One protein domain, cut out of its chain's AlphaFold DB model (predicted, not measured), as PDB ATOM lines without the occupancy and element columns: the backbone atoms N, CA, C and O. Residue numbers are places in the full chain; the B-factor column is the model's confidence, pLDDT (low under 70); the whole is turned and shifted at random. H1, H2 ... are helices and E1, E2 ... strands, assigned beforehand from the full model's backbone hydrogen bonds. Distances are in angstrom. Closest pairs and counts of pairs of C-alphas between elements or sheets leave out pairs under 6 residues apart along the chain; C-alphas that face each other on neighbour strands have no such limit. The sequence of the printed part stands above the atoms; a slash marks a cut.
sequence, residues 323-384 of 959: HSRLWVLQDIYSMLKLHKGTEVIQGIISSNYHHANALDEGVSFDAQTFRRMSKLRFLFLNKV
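What this domain is: This is residues 323 to 384 of the 959 residues of a protein of Daucus carota subsp. sativus (UniProt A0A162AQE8). Little regular structure: residues 347 to 348 lie between residues 325 to 326 and residues 378 to 379 of E2, paired in parallel with both, while a long loop, residues 349 to 363, swings out to E1. The printed part has 62 residues, 23 of them in named elements, mixed, in the order H1, E1, H2, E2. It is compact and rounded, with a radius of gyration of the C-alphas of 11.0 A and spans of 29 by 21 by 15 A.

Where its parts are: H1, residues 329 to 337, begins at C-alpha (-36.825, 2.611, 32.386) and is 12.2 A long. E1 is residues 364 to 366, H2 residues 367 to 372. E2, residues 378 to 382, 13.6 A long, ends at (-37.718, 11.198, 38.352).

How they stand to each other: H1 and H2 are close but not clearly touching, Leu 336 and Thr 369 having the closest C-alphas, 6.5 A apart, and about perpendicular at 87 degrees. E1 and E2 are apart and pair with no named strand. Each O i to N i+4 pair of H1 is within hydrogen-bond range; H2 has 0 of 2, and 2 of 3 for i+3.

The domain as a whole: The printed part has no cut. H1 to E1 is a long link. Residues 351 to 363 have pLDDT under 70.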
ATOM      1  N   HIS A 323     -29.455  -7.838  37.657       93.62
ATOM      2  CA  HIS A 323     -28.505  -6.921  37.031       93.62
ATOM      3  C   HIS A 323     -27.760  -6.115  38.100       93.62
ATOM      4  O   HIS A 323     -28.332  -5.708  39.108       93.62
ATOM      5  N   SER A 324     -26.475  -5.849  37.878       94.62
ATOM      6  CA  SER A 324     -25.680  -4.995  38.773       94.62
ATOM      7  C   SER A 324     -25.932  -3.501  38.557       94.62
ATOM      8  O   SER A 324     -25.777  -2.708  39.483       94.62
ATOM      9  N   ARG A 325     -26.343  -3.111  37.349       94.38
ATOM     10  CA  ARG A 325     -26.717  -1.745  36.967       94.38
ATOM     11  C   ARG A 325     -28.054  -1.788  36.244       94.38
ATOM     12  O   ARG A 325     -28.261  -2.659  35.409       94.38
ATOM     13  N   LEU A 326     -28.943  -0.850  36.554       92.81
ATOM     14  CA  LEU A 326     -30.251  -0.728  35.913       92.81
ATOM     15  C   LEU A 326     -30.414   0.664  35.311       92.81
ATOM     16  O   LEU A 326     -30.393   1.660  36.035       92.81
ATOM     17  N   TRP A 327     -30.589   0.722  33.992       90.25
ATOM     18  CA  TRP A 327     -30.728   1.982  33.254       90.25
ATOM     19  C   TRP A 327     -31.936   2.041  32.321       90.25
ATOM     20  O   TRP A 327     -32.408   3.128  31.980       90.25
ATOM     21  N   VAL A 328     -32.483   0.884  31.946       86.94
ATOM     22  CA  VAL A 328     -33.691   0.788  31.125       86.94
ATOM     23  C   VAL A 328     -34.912   1.097  31.992       86.94
ATOM     24  O   VAL A 328     -35.171   0.428  32.991       86.94
ATOM     25  N   LEU A 329     -35.685   2.115  31.605       83.50
ATOM     26  CA  LEU A 329     -36.825   2.611  32.386       83.50
ATOM     27  C   LEU A 329     -37.862   1.515  32.690       83.50
ATOM     28  O   LEU A 329     -38.321   1.397  33.826       83.50
ATOM     29  N   GLN A 330     -38.195   0.695  31.691       84.56
ATOM     30  CA  GLN A 330     -39.183  -0.378  31.824       84.56
ATOM     31  C   GLN A 330     -38.731  -1.472  32.800       84.56
ATOM     32  O   GLN A 330     -39.542  -2.001  33.568       84.56
ATOM     33  N   ASP A 331     -37.436  -1.776  32.806       88.56
ATOM     34  CA  ASP A 331     -36.834  -2.767  33.695       88.56
ATOM     35  C   ASP A 331     -36.829  -2.263  35.137       88.56
ATOM     36  O   ASP A 331     -37.215  -2.997  36.047       88.56
ATOM     37  N   ILE A 332     -36.481  -0.985  35.341       89.25
ATOM     38  CA  ILE A 332     -36.552  -0.321  36.649       89.25
ATOM     39  C   ILE A 332     -37.993  -0.353  37.171       89.25
ATOM     40  O   ILE A 332     -38.221  -0.770  38.305       89.25
ATOM     41  N   TYR A 333     -38.972   0.024  36.345       85.56
ATOM     42  CA  TYR A 333     -40.387   0.006  36.724       85.56
ATOM     43  C   TYR A 333     -40.859  -1.390  37.129       85.56
ATOM     44  O   TYR A 333     -41.440  -1.578  38.198       85.56
ATOM     45  N   SER A 334     -40.587  -2.382  36.281       86.44
ATOM     46  CA  SER A 334     -40.996  -3.768  36.513       86.44
ATOM     47  C   SER A 334     -40.330  -4.338  37.763       86.44
ATOM     48  O   SER A 334     -40.968  -5.050  38.538       86.44
ATOM     49  N   MET A 335     -39.064  -3.985  37.999       91.19
ATOM     50  CA  MET A 335     -38.314  -4.363  39.191       91.19
ATOM     51  C   MET A 335     -38.923  -3.755  40.462       91.19
ATOM     52  O   MET A 335     -39.149  -4.495  41.424       91.19
ATOM     53  N   LEU A 336     -39.241  -2.453  40.453       88.50
ATOM     54  CA  LEU A 336     -39.833  -1.757  41.599       88.50
ATOM     55  C   LEU A 336     -41.256  -2.248  41.894       88.50
ATOM     56  O   LEU A 336     -41.581  -2.537  43.042       88.50
ATOM     57  N   LYS A 337     -42.094  -2.405  40.864       86.38
ATOM     58  CA  LYS A 337     -43.494  -2.844  41.001       86.38
ATOM     59  C   LYS A 337     -43.630  -4.275  41.520       86.38
ATOM     60  O   LYS A 337     -44.575  -4.578  42.237       86.38
ATOM     61  N   LEU A 338     -42.720  -5.166  41.123       86.75
ATOM     62  CA  LEU A 338     -42.760  -6.586  41.491       86.75
ATOM     63  C   LEU A 338     -41.898  -6.920  42.718       86.75
ATOM     64  O   LEU A 338     -41.739  -8.099  43.031       86.75
ATOM     65  N   HIS A 339     -41.310  -5.921  43.386       87.25
ATOM     66  CA  HIS A 339     -40.406  -6.095  44.531       87.25
ATOM     67  C   HIS A 339     -39.237  -7.069  44.272       87.25
ATOM     68  O   HIS A 339     -38.825  -7.834  45.147       87.25
ATOM     69  N   LYS A 340     -38.679  -7.053  43.053       89.00
ATOM     70  CA  LYS A 340     -37.626  -7.993  42.613       89.00
ATOM     71  C   LYS A 340     -36.194  -7.507  42.874       89.00
ATOM     72  O   LYS A 340     -35.251  -8.107  42.366       89.00
ATOM     73  N   GLY A 341     -36.019  -6.440  43.651       88.06
ATOM     74  CA  GLY A 341     -34.703  -5.919  44.019       88.06
ATOM     75  C   GLY A 341     -33.835  -6.938  44.761       88.06
ATOM     76  O   GLY A 341     -34.316  -7.630  45.663       88.06
ATOM     77  N   THR A 342     -32.551  -7.014  44.406       92.31
ATOM     78  CA  THR A 342     -31.559  -7.881  45.063       92.31
ATOM     79  C   THR A 342     -30.309  -7.100  45.461       92.31
ATOM     80  O   THR A 342     -30.088  -5.970  45.024       92.31
ATOM     81  N   GLU A 343     -29.464  -7.727  46.269       92.44
ATOM     82  CA  GLU A 343     -28.177  -7.220  46.739       92.44
ATOM     83  C   GLU A 343     -27.117  -7.067  45.635       92.44
ATOM     84  O   GLU A 343     -26.039  -6.526  45.889       92.44
ATOM     85  N   VAL A 344     -27.389  -7.557  44.420       93.31
ATOM     86  CA  VAL A 344     -26.490  -7.427  43.262       93.31
ATOM     87  C   VAL A 344     -26.554  -6.020  42.667       93.31
ATOM     88  O   VAL A 344     -25.549  -5.552  42.131       93.31
ATOM     89  N   ILE A 345     -27.698  -5.338  42.791       94.69
ATOM     90  CA  ILE A 345     -27.928  -4.008  42.221       94.69
ATOM     91  C   ILE A 345     -27.056  -2.980  42.951       94.69
ATOM     92  O   ILE A 345     -27.194  -2.753  44.153       94.69
ATOM     93  N   GLN A 346     -26.173  -2.328  42.199       94.75
ATOM     94  CA  GLN A 346     -25.251  -1.301  42.682       94.75
ATOM     95  C   GLN A 346     -25.628   0.111  42.229       94.75
ATOM     96  O   GLN A 346     -25.209   1.088  42.852       94.75
ATOM     97  N   GLY A 347     -26.406   0.245  41.155       94.94
ATOM     98  CA  GLY A 347     -26.807   1.544  40.625       94.94
ATOM     99  C   GLY A 347     -28.111   1.481  39.843       94.94
ATOM    100  O   GLY A 347     -28.339   0.541  39.080       94.94
ATOM    101  N   ILE A 348     -28.946   2.501  40.022       93.81
ATOM    102  CA  ILE A 348     -30.191   2.703  39.278       93.81
ATOM    103  C   ILE A 348     -30.164   4.123  38.714       93.81
ATOM    104  O   ILE A 348     -30.318   5.087  39.465       93.81
ATOM    105  N   ILE A 349     -29.951   4.260  37.401       89.88
ATOM    106  CA  ILE A 349     -29.954   5.554  36.704       89.88
ATOM    107  C   ILE A 349     -30.659   5.418  35.361       89.88
ATOM    108  O   ILE A 349     -30.122   4.821  34.439       89.88
ATOM    109  N   SER A 350     -31.851   6.005  35.232       79.12
ATOM    110  CA  SER A 350     -32.613   5.953  33.980       79.12
ATOM    111  C   SER A 350     -31.891   6.662  32.825       79.12
ATOM    112  O   SER A 350     -31.456   7.808  32.966       79.12
ATOM    113  N   SER A 351     -31.840   6.011  31.658       62.97
ATOM    114  CA  SER A 351     -31.242   6.529  30.415       62.97
ATOM    115  C   SER A 351     -31.862   7.843  29.912       62.97
ATOM    116  O   SER A 351     -31.199   8.617  29.226       62.97
ATOM    117  N   ASN A 352     -33.099   8.159  30.314       58.62
ATOM    118  CA  ASN A 352     -33.818   9.378  29.927       58.62
ATOM    119  C   ASN A 352     -33.584  10.564  30.881       58.62
ATOM    120  O   ASN A 352     -34.463  11.405  31.052       58.62
ATOM    121  N   TYR A 353     -32.402  10.695  31.491       53.81
ATOM    122  CA  TYR A 353     -32.079  11.806  32.408       53.81
ATOM    123  C   TYR A 353     -32.400  13.213  31.841       53.81
ATOM    124  O   TYR A 353     -32.649  14.156  32.606       53.81
ATOM    125  N   HIS A 354     -32.388  13.344  30.507       45.66
ATOM    126  CA  HIS A 354     -32.625  14.572  29.742       45.66
ATOM    127  C   HIS A 354     -34.015  14.678  29.081       45.66
ATOM    128  O   HIS A 354     -34.305  15.711  28.475       45.66
ATOM    129  N   HIS A 355     -34.876  13.660  29.170       43.66
ATOM    130  CA  HIS A 355     -36.191  13.655  28.520       43.66
ATOM    131  C   HIS A 355     -37.323  13.514  29.541       43.66
ATOM    132  O   HIS A 355     -37.271  12.688  30.447       43.66
ATOM    133  N   ALA A 356     -38.357  14.342  29.382       43.44
ATOM    134  CA  ALA A 356     -39.491  14.499  30.297       43.44
ATOM    135  C   ALA A 356     -40.479  13.315  30.312       43.44
ATOM    136  O   ALA A 356     -41.551  13.430  30.906       43.44
ATOM    137  N   ASN A 357     -40.136  12.188  29.679       44.75
ATOM    138  CA  ASN A 357     -40.983  11.002  29.657       44.75
ATOM    139  C   ASN A 357     -40.874  10.303  31.012       44.75
ATOM    140  O   ASN A 357     -39.990   9.481  31.258       44.75
ATOM    141  N   ALA A 358     -41.755  10.747  31.902       48.50
ATOM    142  CA  ALA A 358     -41.972  10.226  33.230       48.50
ATOM    143  C   ALA A 358     -42.391   8.752  33.179       48.50
ATOM    144  O   ALA A 358     -42.966   8.279  32.199       48.50
ATOM    145  N   LEU A 359     -42.158   8.051  34.286       53.12
ATOM    146  CA  LEU A 359     -43.067   6.986  34.696       53.12
ATOM    147  C   LEU A 359     -44.473   7.599  34.778       53.12
ATOM    148  O   LEU A 359     -44.574   8.735  35.241       53.12
ATOM    149  N   ASP A 360     -45.509   6.895  34.303       50.69
ATOM    150  CA  ASP A 360     -46.901   7.376  34.324       50.69
ATOM    151  C   ASP A 360     -47.196   8.158  35.614       50.69
ATOM    152  O   ASP A 360     -46.978   7.653  36.724       50.69
ATOM    153  N   GLU A 361     -47.643   9.408  35.460       52.31
ATOM    154  CA  GLU A 361     -47.967  10.278  36.587       52.31
ATOM    155  C   GLU A 361     -48.957   9.555  37.516       52.31
ATOM    156  O   GLU A 361     -50.042   9.150  37.100       52.31
ATOM    157  N   GLY A 362     -48.562   9.360  38.779       57.97
ATOM    158  CA  GLY A 362     -49.417   8.765  39.811       57.97
ATOM    159  C   GLY A 362     -49.064   7.346  40.270       57.97
ATOM    160  O   GLY A 362     -49.732   6.844  41.175       57.97
ATOM    161  N   VAL A 363     -48.022   6.689  39.740       69.25
ATOM    162  CA  VAL A 363     -47.591   5.382  40.281       69.25
ATOM    163  C   VAL A 363     -46.743   5.557  41.548       69.25
ATOM    164  O   VAL A 363     -45.666   6.155  41.519       69.25
ATOM    165  N   SER A 364     -47.217   4.996  42.663       82.25
ATOM    166  CA  SER A 364     -46.481   4.909  43.928       82.25
ATOM    167  C   SER A 364     -45.818   3.543  44.114       82.25
ATOM    168  O   SER A 364     -46.457   2.519  43.862       82.25
ATOM    169  N   PHE A 365     -44.592   3.516  44.634       87.31
ATOM    170  CA  PHE A 365     -43.887   2.288  45.015       87.31
ATOM    171  C   PHE A 365     -43.606   2.262  46.513       87.31
ATOM    172  O   PHE A 365     -43.330   3.297  47.111       87.31
ATOM    173  N   ASP A 366     -43.608   1.073  47.109       87.81
ATOM    174  CA  ASP A 366     -43.157   0.903  48.490       87.81
ATOM    175  C   ASP A 366     -41.631   1.063  48.566       87.81
ATOM    176  O   ASP A 366     -40.877   0.340  47.895       87.81
ATOM    177  N   ALA A 367     -41.175   1.990  49.409       88.50
ATOM    178  CA  ALA A 367     -39.771   2.240  49.697       88.50
ATOM    179  C   ALA A 367     -39.052   0.968  50.174       88.50
ATOM    180  O   ALA A 367     -37.895   0.757  49.810       88.50
ATOM    181  N   GLN A 368     -39.732   0.057  50.887       87.94
ATOM    182  CA  GLN A 368     -39.146  -1.197  51.386       87.94
ATOM    183  C   GLN A 368     -38.588  -2.103  50.274       87.94
ATOM    184  O   GLN A 368     -37.748  -2.960  50.549       87.94
ATOM    185  N   THR A 369     -38.952  -1.875  49.008       88.19
ATOM    186  CA  THR A 369     -38.356  -2.557  47.845       88.19
ATOM    187  C   THR A 369     -36.835  -2.417  47.782       88.19
ATOM    188  O   THR A 369     -36.135  -3.344  47.372       88.19
ATOM    189  N   PHE A 370     -36.302  -1.278  48.217       91.50
ATOM    190  CA  PHE A 370     -34.869  -0.997  48.194       91.50
ATOM    191  C   PHE A 370     -34.109  -1.669  49.353       91.50
ATOM    192  O   PHE A 370     -32.887  -1.765  49.299       91.50
ATOM    193  N   ARG A 371     -34.796  -2.208  50.373       89.75
ATOM    194  CA  ARG A 371     -34.173  -2.792  51.580       89.75
ATOM    195  C   ARG A 371     -33.202  -3.936  51.281       89.75
ATOM    196  O   ARG A 371     -32.225  -4.122  51.999       89.75
ATOM    197  N   ARG A 372     -33.466  -4.715  50.226       90.12
ATOM    198  CA  ARG A 372     -32.591  -5.820  49.792       90.12
ATOM    199  C   ARG A 372     -31.387  -5.350  48.972       90.12
ATOM    200  O   ARG A 372     -30.424  -6.098  48.844       90.12
ATOM    201  N   MET A 373     -31.408  -4.127  48.441       93.12
ATOM    202  CA  MET A 373     -30.363  -3.568  47.576       93.12
ATOM    203  C   MET A 373     -29.227  -2.951  48.401       93.12
ATOM    204  O   MET A 373     -28.882  -1.781  48.259       93.12
ATOM    205  N   SER A 374     -28.631  -3.740  49.291       90.88
ATOM    206  CA  SER A 374     -27.647  -3.261  50.274       90.88
ATOM    207  C   SER A 374     -26.340  -2.719  49.675       90.88
ATOM    208  O   SER A 374     -25.580  -2.070  50.387       90.88
ATOM    209  N   LYS A 375     -26.076  -2.960  48.382       93.31
ATOM    210  CA  LYS A 375     -24.913  -2.442  47.637       93.31
ATOM    211  C   LYS A 375     -25.243  -1.240  46.741       93.31
ATOM    212  O   LYS A 375     -24.405  -0.855  45.927       93.31
ATOM    213  N   LEU A 376     -26.448  -0.673  46.840       94.38
ATOM    214  CA  LEU A 376     -26.887   0.442  46.002       94.38
ATOM    215  C   LEU A 376     -26.131   1.730  46.356       94.38
ATOM    216  O   LEU A 376     -26.305   2.286  47.437       94.38
ATOM    217  N   ARG A 377     -25.323   2.224  45.413       94.81
ATOM    218  CA  ARG A 377     -24.466   3.412  45.561       94.81
ATOM    219  C   ARG A 377     -25.006   4.638  44.832       94.81
ATOM    220  O   ARG A 377     -24.843   5.755  45.326       94.81
ATOM    221  N   PHE A 378     -25.660   4.421  43.691       94.06
ATOM    222  CA  PHE A 378     -26.259   5.465  42.861       94.06
ATOM    223  C   PHE A 378     -27.761   5.246  42.723       94.06
ATOM    224  O   PHE A 378     -28.188   4.170  42.299       94.06
ATOM    225  N   LEU A 379     -28.550   6.276  43.013       94.12
ATOM    226  CA  LEU A 379     -29.991   6.240  42.807       94.12
ATOM    227  C   LEU A 379     -30.463   7.531  42.144       94.12
ATOM    228  O   LEU A 379     -30.292   8.619  42.689       94.12
ATOM    229  N   PHE A 380     -31.075   7.392  40.972       91.69
ATOM    230  CA  PHE A 380     -31.788   8.456  40.283       91.69
ATOM    231  C   PHE A 380     -33.272   8.111  40.177       91.69
ATOM    232  O   PHE A 380     -33.639   7.082  39.607       91.69
ATOM    233  N   LEU A 381     -34.117   9.007  40.672       88.44
ATOM    234  CA  LEU A 381     -35.569   8.944  40.574       88.44
ATOM    235  C   LEU A 381     -36.085  10.217  39.900       88.44
ATOM    236  O   LEU A 381     -35.575  11.312  40.128       88.44
ATOM    237  N   ASN A 382     -37.111  10.078  39.063       85.38
ATOM    238  CA  ASN A 382     -37.718  11.198  38.352       85.38
ATOM    239  C   ASN A 382     -39.236  11.036  38.348       85.38
ATOM    240  O   ASN A 382     -39.725  10.053  37.791       85.38
ATOM    241  N   LYS A 383     -39.958  11.974  38.980       80.25
ATOM    242  CA  LYS A 383     -41.427  11.935  39.115       80.25
ATOM    243  C   LYS A 383     -41.955  10.628  39.739       80.25
ATOM    244  O   LYS A 383     -43.035  10.157  39.407       80.25
ATOM    245  N   VAL A 384     -41.176  10.026  40.641       83.50
ATOM    246  CA  VAL A 384     -41.556   8.808  41.376       83.50
ATOM    247  C   VAL A 384     -42.102   9.177  42.743       83.50
ATOM    248  O   VAL A 384     -41.486   9.980  43.444       83.50
TER     249      VAL A 384